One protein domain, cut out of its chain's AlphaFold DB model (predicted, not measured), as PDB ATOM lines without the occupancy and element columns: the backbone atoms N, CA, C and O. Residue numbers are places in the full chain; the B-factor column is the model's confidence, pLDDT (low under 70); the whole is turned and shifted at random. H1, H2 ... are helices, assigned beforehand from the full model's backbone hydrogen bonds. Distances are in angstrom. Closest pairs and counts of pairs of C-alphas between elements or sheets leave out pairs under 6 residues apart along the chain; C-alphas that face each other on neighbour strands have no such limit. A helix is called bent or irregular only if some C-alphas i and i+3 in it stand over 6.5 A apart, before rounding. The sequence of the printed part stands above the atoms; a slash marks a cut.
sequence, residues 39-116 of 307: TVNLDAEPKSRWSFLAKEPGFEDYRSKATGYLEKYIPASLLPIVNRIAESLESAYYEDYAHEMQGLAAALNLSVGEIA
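What this domain is: This is residues 39 to 116 of the 307 residues of the protein "Naaa protein" of Symbiodinium sp. CCMP2456 (UniProt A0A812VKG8). Follow a flat, open ring of helices, H1 through H5 in chain order; H5 closes it by packing on H1. The printed part has 78 residues, five named helices and no named strand: all helix. It is compact, with a radius of gyration of the C-alphas of 13.1 A, spanning 39 by 32 by 17 A.

How they stand to each other: Start at H1, residues 51 to 55; it touches residues 103 to 108 of H5, residues 95 to 108, closest at C-alphas 51 and 107, 5.1 A. H2, residues 62 to 70, is close to H5 but not clearly touching, closest at C-alphas 63 and 108, 6.5 A. H3, residues 76 to 87, is apart from H1, H2 and H5; it meets H4, residues 89 to 92, only through their link. H4 and H5 only just touch, only at the corner, with 3 pairs of C-alphas within 8 A, the closest being 89 and 98, 5.2 A. Every O i to N i+4 pair is within hydrogen-bond range in H2 and H5, 6 of 8 in H3, 0 of 1 in H1 with 2 of 2 O i to N i+3; H4 is too short.

Where its parts are: Find C-alpha 51, where H1 begins, at (289.383, 380.354, 204.237). H3, 18.1 A, is irregular: C-alphas 77 and 80 are 7.0 A apart. H5 runs 20.1 A to C-alpha 108 at (282.480, 384.093, 205.955).

The domain as a whole: C-alphas 43 and 77 are farthest apart, 39.0 A. The printed part has no cut and no long link. Confidence is under 70 at residues 70, 73 to 74, 78 to 79, 81 to 92 and 110 to 116.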
ATOM      1  N   THR A  39     288.765 368.925 205.900       80.94
ATOM      2  CA  THR A  39     290.148 368.851 206.382       80.94
ATOM      3  C   THR A  39     290.685 370.261 206.562       80.94
ATOM      4  O   THR A  39     290.650 371.056 205.630       80.94
ATOM      5  N   VAL A  40     291.211 370.545 207.751       80.81
ATOM      6  CA  VAL A  40     291.859 371.818 208.082       80.81
ATOM      7  C   VAL A  40     293.364 371.585 208.126       80.81
ATOM      8  O   VAL A  40     293.826 370.686 208.830       80.81
ATOM      9  N   ASN A  41     294.125 372.370 207.365       81.31
ATOM     10  CA  ASN A  41     295.584 372.296 207.371       81.31
ATOM     11  C   ASN A  41     296.148 373.126 208.534       81.31
ATOM     12  O   ASN A  41     296.153 374.351 208.455       81.31
ATOM     13  N   LEU A  42     296.636 372.472 209.591       81.12
ATOM     14  CA  LEU A  42     297.223 373.160 210.749       81.12
ATOM     15  C   LEU A  42     298.620 373.746 210.467       81.12
ATOM     16  O   LEU A  42     299.040 374.640 211.198       81.12
ATOM     17  N   ASP A  43     299.296 373.312 209.398       85.56
ATOM     18  CA  ASP A  43     300.594 373.863 208.975       85.56
ATOM     19  C   ASP A  43     300.443 375.202 208.235       85.56
ATOM     20  O   ASP A  43     301.411 375.936 208.058       85.56
ATOM     21  N   ALA A  44     299.228 375.532 207.782       86.12
ATOM     22  CA  ALA A  44     298.939 376.843 207.221       86.12
ATOM     23  C   ALA A  44     298.894 377.910 208.323       86.12
ATOM     24  O   ALA A  44     298.510 377.628 209.465       86.12
ATOM     25  N   GLU A  45     299.198 379.152 207.935       89.62
ATOM     26  CA  GLU A  45     299.010 380.325 208.788       89.62
ATOM     27  C   GLU A  45     297.602 380.325 209.396       89.62
ATOM     28  O   GLU A  45     296.632 380.160 208.644       89.62
ATOM     29  N   PRO A  46     297.454 380.526 210.721       86.62
ATOM     30  CA  PRO A  46     296.165 380.473 211.408       86.62
ATOM     31  C   PRO A  46     295.030 381.232 210.696       86.62
ATOM     32  O   PRO A  46     293.954 380.672 210.481       86.62
ATOM     33  N   LYS A  47     295.294 382.450 210.196       86.69
ATOM     34  CA  LYS A  47     294.318 383.281 209.455       86.69
ATOM     35  C   LYS A  47     293.799 382.644 208.159       86.69
ATOM     36  O   LYS A  47     292.743 383.016 207.663       86.69
ATOM     37  N   SER A  48     294.514 381.677 207.600       87.50
ATOM     38  CA  SER A  48     294.176 381.050 206.321       87.50
ATOM     39  C   SER A  48     293.497 379.688 206.476       87.50
ATOM     40  O   SER A  48     292.902 379.204 205.510       87.50
ATOM     41  N   ARG A  49     293.541 379.073 207.669       88.88
ATOM     42  CA  ARG A  49     293.124 377.676 207.913       88.88
ATOM     43  C   ARG A  49     291.668 377.383 207.543       88.88
ATOM     44  O   ARG A  49     291.369 376.284 207.082       88.88
ATOM     45  N   TRP A  50     290.788 378.371 207.688       87.62
ATOM     46  CA  TRP A  50     289.344 378.239 207.456       87.62
ATOM     47  C   TRP A  50     288.841 378.942 206.194       87.62
ATOM     48  O   TRP A  50     287.649 378.898 205.895       87.62
ATOM     49  N   SER A  51     289.739 379.560 205.423       86.44
ATOM     50  CA  SER A  51     289.383 380.354 204.237       86.44
ATOM     51  C   SER A  51     288.621 379.557 203.173       86.44
ATOM     52  O   SER A  51     287.804 380.109 202.438       86.44
ATOM     53  N   PHE A  52     288.841 378.241 203.121       86.56
ATOM     54  CA  PHE A  52     288.156 377.352 202.190       86.56
ATOM     55  C   PHE A  52     286.638 377.281 202.435       86.56
ATOM     56  O   PHE A  52     285.905 377.053 201.476       86.56
ATOM     57  N   LEU A  53     286.156 377.541 203.663       85.81
ATOM     58  CA  LEU A  53     284.728 377.475 204.004       85.81
ATOM     59  C   LEU A  53     283.870 378.454 203.195       85.81
ATOM     60  O   LEU A  53     282.710 378.167 202.932       85.81
ATOM     61  N   ALA A  54     284.440 379.566 202.727       82.00
ATOM     62  CA  ALA A  54     283.737 380.512 201.859       82.00
ATOM     63  C   ALA A  54     283.256 379.882 200.537       82.00
ATOM     64  O   ALA A  54     282.344 380.391 199.894       82.00
ATOM     65  N   LYS A  55     283.894 378.786 200.110       84.69
ATOM     66  CA  LYS A  55     283.582 378.055 198.872       84.69
ATOM     67  C   LYS A  55     282.809 376.762 199.138       84.69
ATOM     68  O   LYS A  55     282.530 376.012 198.207       84.69
ATOM     69  N   GLU A  56     282.522 376.467 200.401       86.25
ATOM     70  CA  GLU A  56     281.923 375.210 200.814       86.25
ATOM     71  C   GLU A  56     280.391 375.277 200.734       86.25
ATOM     72  O   GLU A  56     279.791 376.164 201.345       86.25
ATOM     73  N   PRO A  57     279.727 374.306 200.076       84.19
ATOM     74  CA  PRO A  57     278.273 374.313 199.968       84.19
ATOM     75  C   PRO A  57     277.600 374.339 201.342       84.19
ATOM     76  O   PRO A  57     277.964 373.534 202.213       84.19
ATOM     77  N   GLY A  58     276.618 375.219 201.516       80.50
ATOM     78  CA  GLY A  58     275.875 375.447 202.758       80.50
ATOM     79  C   GLY A  58     276.348 376.651 203.582       80.50
ATOM     80  O   GLY A  58     275.644 377.038 204.523       80.50
ATOM     81  N   PHE A  59     277.500 377.242 203.243       81.62
ATOM     82  CA  PHE A  59     278.061 378.417 203.917       81.62
ATOM     83  C   PHE A  59     277.761 379.749 203.212       81.62
ATOM     84  O   PHE A  59     278.106 380.800 203.749       81.62
ATOM     85  N   GLU A  60     277.067 379.732 202.071       80.81
ATOM     86  CA  GLU A  60     276.783 380.913 201.240       80.81
ATOM     87  C   GLU A  60     276.039 382.002 202.030       80.81
ATOM     88  O   GLU A  60     276.400 383.175 201.978       80.81
ATOM     89  N   ASP A  61     275.062 381.589 202.842       78.31
ATOM     90  CA  ASP A  61     274.248 382.480 203.679       78.31
ATOM     91  C   ASP A  61     274.614 382.399 205.169       78.31
ATOM     92  O   ASP A  61     273.810 382.769 206.033       78.31
ATOM     93  N   TYR A  62     275.795 381.864 205.507       80.44
ATOM     94  CA  TYR A  62     276.148 381.571 206.899       80.44
ATOM     95  C   TYR A  62     276.076 382.815 207.783       80.44
ATOM     96  O   TYR A  62     275.508 382.753 208.869       80.44
ATOM     97  N   ARG A  63     276.536 383.968 207.282       75.50
ATOM     98  CA  ARG A  63     276.425 385.256 207.976       75.50
ATOM     99  C   ARG A  63     275.003 385.574 208.411       75.50
ATOM    100  O   ARG A  63     274.767 385.847 209.580       75.50
ATOM    101  N   SER A  64     274.055 385.513 207.478       77.62
ATOM    102  CA  SER A  64     272.649 385.812 207.757       77.62
ATOM    103  C   SER A  64     272.072 384.846 208.797       77.62
ATOM    104  O   SER A  64     271.422 385.263 209.756       77.62
ATOM    105  N   LYS A  65     272.383 383.549 208.659       79.94
ATOM    106  CA  LYS A  65     271.941 382.505 209.596       79.94
ATOM    107  C   LYS A  65     272.530 382.693 210.996       79.94
ATOM    108  O   LYS A  65     271.794 382.578 211.972       79.94
ATOM    109  N   ALA A  66     273.824 382.996 211.091       73.50
ATOM    110  CA  ALA A  66     274.525 383.228 212.347       73.50
ATOM    111  C   ALA A  66     273.992 384.483 213.050       73.50
ATOM    112  O   ALA A  66     273.561 384.399 214.196       73.50
ATOM    113  N   THR A  67     273.899 385.619 212.347       70.56
ATOM    114  CA  THR A  67     273.326 386.859 212.898       70.56
ATOM    115  C   THR A  67     271.897 386.640 213.394       70.56
ATOM    116  O   THR A  67     271.603 386.928 214.551       70.56
ATOM    117  N   GLY A  68     271.028 386.041 212.573       74.38
ATOM    118  CA  GLY A  68     269.636 385.791 212.953       74.38
ATOM    119  C   GLY A  68     269.465 384.768 214.084       74.38
ATOM    120  O   GLY A  68     268.425 384.745 214.742       74.38
ATOM    121  N   TYR A  69     270.454 383.904 214.326       73.06
ATOM    122  CA  TYR A  69     270.491 383.052 215.513       73.06
ATOM    123  C   TYR A  69     270.927 383.851 216.744       73.06
ATOM    124  O   TYR A  69     270.230 383.825 217.755       73.06
ATOM    125  N   LEU A  70     272.034 384.592 216.654       67.69
ATOM    126  CA  LEU A  70     272.608 385.340 217.773       67.69
ATOM    127  C   LEU A  70     271.675 386.440 218.285       67.69
ATOM    128  O   LEU A  70     271.524 386.573 219.495       67.69
ATOM    129  N   GLU A  71     270.977 387.160 217.405       70.56
ATOM    130  CA  GLU A  71     270.004 388.198 217.787       70.56
ATOM    131  C   GLU A  71     268.856 387.666 218.665       70.56
ATOM    132  O   GLU A  71     268.242 388.427 219.411       70.56
ATOM    133  N   LYS A  72     268.578 386.354 218.628       73.19
ATOM    134  CA  LYS A  72     267.565 385.721 219.491       73.19
ATOM    135  C   LYS A  72     268.037 385.541 220.931       73.19
ATOM    136  O   LYS A  72     267.200 385.431 221.824       73.19
ATOM    137  N   TYR A  73     269.348 385.463 221.151       69.25
ATOM    138  CA  TYR A  73     269.938 385.076 222.437       69.25
ATOM    139  C   TYR A  73     270.841 386.150 223.045       69.25
ATOM    140  O   TYR A  73     271.029 386.163 224.260       69.25
ATOM    141  N   ILE A  74     271.384 387.054 222.229       68.19
ATOM    142  CA  ILE A  74     272.232 388.165 222.651       68.19
ATOM    143  C   ILE A  74     271.416 389.455 222.534       68.19
ATOM    144  O   ILE A  74     271.183 389.937 221.424       68.19
ATOM    145  N   PRO A  75     270.989 390.051 223.662       71.69
ATOM    146  CA  PRO A  75     270.368 391.367 223.655       71.69
ATOM    147  C   PRO A  75     271.263 392.399 222.967       71.69
ATOM    148  O   PRO A  75     272.470 392.437 223.209       71.69
ATOM    149  N   ALA A  76     270.669 393.304 222.185       72.69
ATOM    150  CA  ALA A  76     271.405 394.368 221.495       72.69
ATOM    151  C   ALA A  76     272.262 395.231 222.447       72.69
ATOM    152  O   ALA A  76     273.307 395.747 222.058       72.69
ATOM    153  N   SER A  77     271.871 395.334 223.723       72.69
ATOM    154  CA  SER A  77     272.637 396.018 224.770       72.69
ATOM    155  C   SER A  77     274.008 395.393 225.058       72.69
ATOM    156  O   SER A  77     274.858 396.059 225.643       72.69
ATOM    157  N   LEU A  78     274.236 394.133 224.674       67.94
ATOM    158  CA  LEU A  78     275.513 393.438 224.855       67.94
ATOM    159  C   LEU A  78     276.460 393.603 223.657       67.94
ATOM    160  O   LEU A  78     277.637 393.272 223.786       67.94
ATOM    161  N   LEU A  79     276.006 394.162 222.527       68.44
ATOM    162  CA  LEU A  79     276.853 394.386 221.345       68.44
ATOM    163  C   LEU A  79     278.127 395.205 221.639       68.44
ATOM    164  O   LEU A  79     279.185 394.829 221.137       68.44
ATOM    165  N   PRO A  80     278.109 396.256 222.487       71.00
ATOM    166  CA  PRO A  80     279.339 396.950 222.870       71.00
ATOM    167  C   PRO A  80     280.346 396.054 223.601       71.00
ATOM    168  O   PRO A  80     281.550 396.245 223.457       71.00
ATOM    169  N   ILE A  81     279.872 395.069 224.373       66.75
ATOM    170  CA  ILE A  81     280.748 394.110 225.055       66.75
ATOM    171  C   ILE A  81     281.323 393.123 224.036       66.75
ATOM    172  O   ILE A  81     282.518 392.861 224.066       66.75
ATOM    173  N   VAL A  82     280.508 392.657 223.082       65.50
ATOM    174  CA  VAL A  82     280.966 391.801 221.974       65.50
ATOM    175  C   VAL A  82     282.078 392.474 221.163       65.50
ATOM    176  O   VAL A  82     283.088 391.841 220.864       65.50
ATOM    177  N   ASN A  83     281.948 393.771 220.872       65.75
ATOM    178  CA  ASN A  83     282.993 394.521 220.173       65.75
ATOM    179  C   ASN A  83     284.298 394.599 220.983       65.75
ATOM    180  O   ASN A  83     285.373 394.448 220.412       65.75
ATOM    181  N   ARG A  84     284.220 394.744 222.313       65.69
ATOM    182  CA  ARG A  84     285.416 394.708 223.173       65.69
ATOM    183  C   ARG A  84     286.106 393.347 223.186       65.69
ATOM    184  O   ARG A  84     287.327 393.316 223.252       65.69
ATOM    185  N   ILE A  85     285.358 392.241 223.089       63.28
ATOM    186  CA  ILE A  85     285.963 390.905 222.930       63.28
ATOM    187  C   ILE A  85     286.781 390.868 221.649       63.28
ATOM    188  O   ILE A  85     287.915 390.409 221.682       63.28
ATOM    189  N   ALA A  86     286.211 391.363 220.543       63.22
ATOM    190  CA  ALA A  86     286.877 391.388 219.244       63.22
ATOM    191  C   ALA A  86     288.199 392.177 219.298       63.22
ATOM    192  O   ALA A  86     289.192 391.749 218.714       63.22
ATOM    193  N   GLU A  87     288.229 393.285 220.045       67.00
ATOM    194  CA  GLU A  87     289.437 394.081 220.297       67.00
ATOM    195  C   GLU A  87     290.449 393.366 221.209       67.00
ATOM    196  O   GLU A  87     291.654 393.562 221.059       67.00
ATOM    197  N   SER A  88     289.989 392.522 222.137       64.75
ATOM    198  CA  SER A  88     290.845 391.804 223.088       64.75
ATOM    199  C   SER A  88     291.244 390.399 222.637       64.75
ATOM    200  O   SER A  88     291.846 389.674 223.422       64.75
ATOM    201  N   LEU A  89     290.908 389.960 221.419       65.75
ATOM    202  CA  LEU A  89     291.100 388.560 221.017       65.75
ATOM    203  C   LEU A  89     292.548 388.089 221.140       65.75
ATOM    204  O   LEU A  89     292.800 387.012 221.667       65.75
ATOM    205  N   GLU A  90     293.492 388.903 220.676       66.69
ATOM    206  CA  GLU A  90     294.914 388.550 220.676       66.69
ATOM    207  C   GLU A  90     295.511 388.505 222.091       66.69
ATOM    208  O   GLU A  90     296.492 387.802 222.314       66.69
ATOM    209  N   SER A  91     294.910 389.203 223.064       67.62
ATOM    210  CA  SER A  91     295.360 389.200 224.463       67.62
ATOM    211  C   SER A  91     294.591 388.222 225.357       67.62
ATOM    212  O   SER A  91     295.140 387.751 226.354       67.62
ATOM    213  N   ALA A  92     293.338 387.909 225.018       63.72
ATOM    214  CA  ALA A  92     292.451 387.056 225.808       63.72
ATOM    215  C   ALA A  92     292.481 385.579 225.377       63.72
ATOM    216  O   ALA A  92     292.200 384.695 226.190       63.72
ATOM    217  N   TYR A  93     292.839 385.292 224.122       70.00
ATOM    218  CA  TYR A  93     292.868 383.935 223.574       70.00
ATOM    219  C   TYR A  93     294.283 383.466 223.261       70.00
ATOM    220  O   TYR A  93     295.248 384.225 223.251       70.00
ATOM    221  N   TYR A  94     294.400 382.170 222.972       75.19
ATOM    222  CA  TYR A  94     295.589 381.653 222.314       75.19
ATOM    223  C   TYR A  94     295.758 382.363 220.962       75.19
ATOM    224  O   TYR A  94     294.794 382.480 220.204       75.19
ATOM    225  N   GLU A  95     296.969 382.837 220.673       79.00
ATOM    226  CA  GLU A  95     297.282 383.661 219.495       79.00
ATOM    227  C   GLU A  95     296.821 383.006 218.180       79.00
ATOM    228  O   GLU A  95     296.216 383.645 217.319       79.00
ATOM    229  N   ASP A  96     297.020 381.692 218.057       78.75
ATOM    230  CA  ASP A  96     296.561 380.907 216.916       78.75
ATOM    231  C   ASP A  96     295.034 380.929 216.762       78.75
ATOM    232  O   ASP A  96     294.526 380.955 215.643       78.75
ATOM    233  N   TYR A  97     294.283 380.970 217.859       78.44
ATOM    234  CA  TYR A  97     292.819 380.973 217.812       78.44
ATOM    235  C   TYR A  97     292.285 382.358 217.498       78.44
ATOM    236  O   TYR A  97     291.368 382.472 216.688       78.44
ATOM    237  N   ALA A  98     292.895 383.408 218.056       71.88
ATOM    238  CA  ALA A  98     292.588 384.787 217.691       71.88
ATOM    239  C   ALA A  98     292.723 384.991 216.175       71.88
ATOM    240  O   ALA A  98     291.800 385.462 215.508       71.88
ATOM    241  N   HIS A  99     293.839 384.537 215.606       81.00
ATOM    242  CA  HIS A  99     294.088 384.617 214.174       81.00
ATOM    243  C   HIS A  99     293.149 383.732 213.340       81.00
ATOM    244  O   HIS A  99     292.668 384.169 212.296       81.00
ATOM    245  N   GLU A 100     292.847 382.508 213.773       81.44
ATOM    246  CA  GLU A 100     291.874 381.664 213.072       81.44
ATOM    247  C   GLU A 100     290.474 382.264 213.046       81.44
ATOM    248  O   GLU A 100     289.826 382.239 211.998       81.44
ATOM    249  N   MET A 101     290.016 382.823 214.167       74.06
ATOM    250  CA  MET A 101     288.721 383.484 214.228       74.06
ATOM    251  C   MET A 101     288.707 384.692 213.281       74.06
ATOM    252  O   MET A 101     287.738 384.874 212.542       74.06
ATOM    253  N   GLN A 102     289.773 385.507 213.250       78.25
ATOM    254  CA  GLN A 102     289.892 386.641 212.317       78.25
ATOM    255  C   GLN A 102     289.837 386.169 210.852       78.25
ATOM    256  O   GLN A 102     289.153 386.765 210.019       78.25
ATOM    257  N   GLY A 103     290.533 385.073 210.547       78.69
ATOM    258  CA  GLY A 103     290.543 384.437 209.234       78.69
ATOM    259  C   GLY A 103     289.176 383.924 208.791       78.69
ATOM    260  O   GLY A 103     288.748 384.179 207.664       78.69
ATOM    261  N   LEU A 104     288.461 383.234 209.687       77.12
ATOM    262  CA  LEU A 104     287.100 382.774 209.424       77.12
ATOM    263  C   LEU A 104     286.151 383.955 209.222       77.12
ATOM    264  O   LEU A 104     285.361 383.944 208.281       77.12
ATOM    265  N   ALA A 105     286.229 384.965 210.086       73.69
ATOM    266  CA  ALA A 105     285.407 386.160 209.989       73.69
ATOM    267  C   ALA A 105     285.554 386.835 208.625       73.69
ATOM    268  O   ALA A 105     284.554 387.128 207.971       73.69
ATOM    269  N   ALA A 106     286.789 386.974 208.141       79.56
ATOM    270  CA  ALA A 106     287.057 387.475 206.800       79.56
ATOM    271  C   ALA A 106     286.491 386.552 205.703       79.56
ATOM    272  O   ALA A 106     285.890 387.035 204.746       79.56
ATOM    273  N   ALA A 107     286.642 385.232 205.845       79.88
ATOM    274  CA  ALA A 107     286.178 384.255 204.859       79.88
ATOM    275  C   ALA A 107     284.646 384.181 204.744       79.88
ATOM    276  O   ALA A 107     284.112 384.082 203.643       79.88
ATOM    277  N   LEU A 108     283.937 384.230 205.873       77.88
ATOM    278  CA  LEU A 108     282.480 384.093 205.955       77.88
ATOM    279  C   LEU A 108     281.751 385.437 206.094       77.88
ATOM    280  O   LEU A 108     280.536 385.464 206.299       77.88
ATOM    281  N   ASN A 109     282.481 386.552 205.986       73.94
ATOM    282  CA  ASN A 109     281.969 387.909 206.179       73.94
ATOM    283  C   ASN A 109     281.283 388.107 207.558       73.94
ATOM    284  O   ASN A 109     280.277 388.808 207.678       73.94
ATOM    285  N   LEU A 110     281.798 387.451 208.601       58.97
ATOM    286  CA  LEU A 110     281.288 387.483 209.979       58.97
ATOM    287  C   LEU A 110     282.064 388.472 210.860       58.97
ATOM    288  O   LEU A 110     283.126 388.964 210.491       58.97
ATOM    289  N   SER A 111     281.557 388.698 212.073       56.28
ATOM    290  CA  SER A 111     282.371 389.106 213.223       56.28
ATOM    291  C   SER A 111     282.992 387.871 213.911       56.28
ATOM    292  O   SER A 111     282.538 386.745 213.738       56.28
ATOM    293  N   VAL A 112     284.067 388.073 214.672       43.16
ATOM    294  CA  VAL A 112     285.121 387.091 215.016       43.16
ATOM    295  C   VAL A 112     284.744 386.031 216.095       43.16
ATOM    296  O   VAL A 112     285.584 385.574 216.851       43.16
ATOM    297  N   GLY A 113     283.483 385.620 216.226       39.09
ATOM    298  CA  GLY A 113     282.986 385.002 217.471       39.09
ATOM    299  C   GLY A 113     283.050 383.476 217.708       39.09
ATOM    300  O   GLY A 113     282.594 383.064 218.770       39.09
ATOM    301  N   GLU A 114     283.486 382.591 216.797       39.44
ATOM    302  CA  GLU A 114     283.148 381.141 216.895       39.44
ATOM    303  C   GLU A 114     284.230 380.220 216.258       39.44
ATOM    304  O   GLU A 114     284.782 380.657 215.258       39.44
ATOM    305  N   ILE A 115     284.545 379.001 216.797       41.72
ATOM    306  CA  ILE A 115     285.073 377.739 216.131       41.72
ATOM    307  C   ILE A 115     285.719 376.696 217.125       41.72
ATOM    308  O   ILE A 115     286.279 377.075 218.148       41.72
ATOM    309  N   ALA A 116     285.734 375.372 216.801       29.89
ATOM    310  CA  ALA A 116     286.446 374.264 217.511       29.89
ATOM    311  C   ALA A 116     287.197 373.223 216.588       29.89
ATOM    312  O   ALA A 116     286.916 373.186 215.392       29.89
TER     313      ALA A 116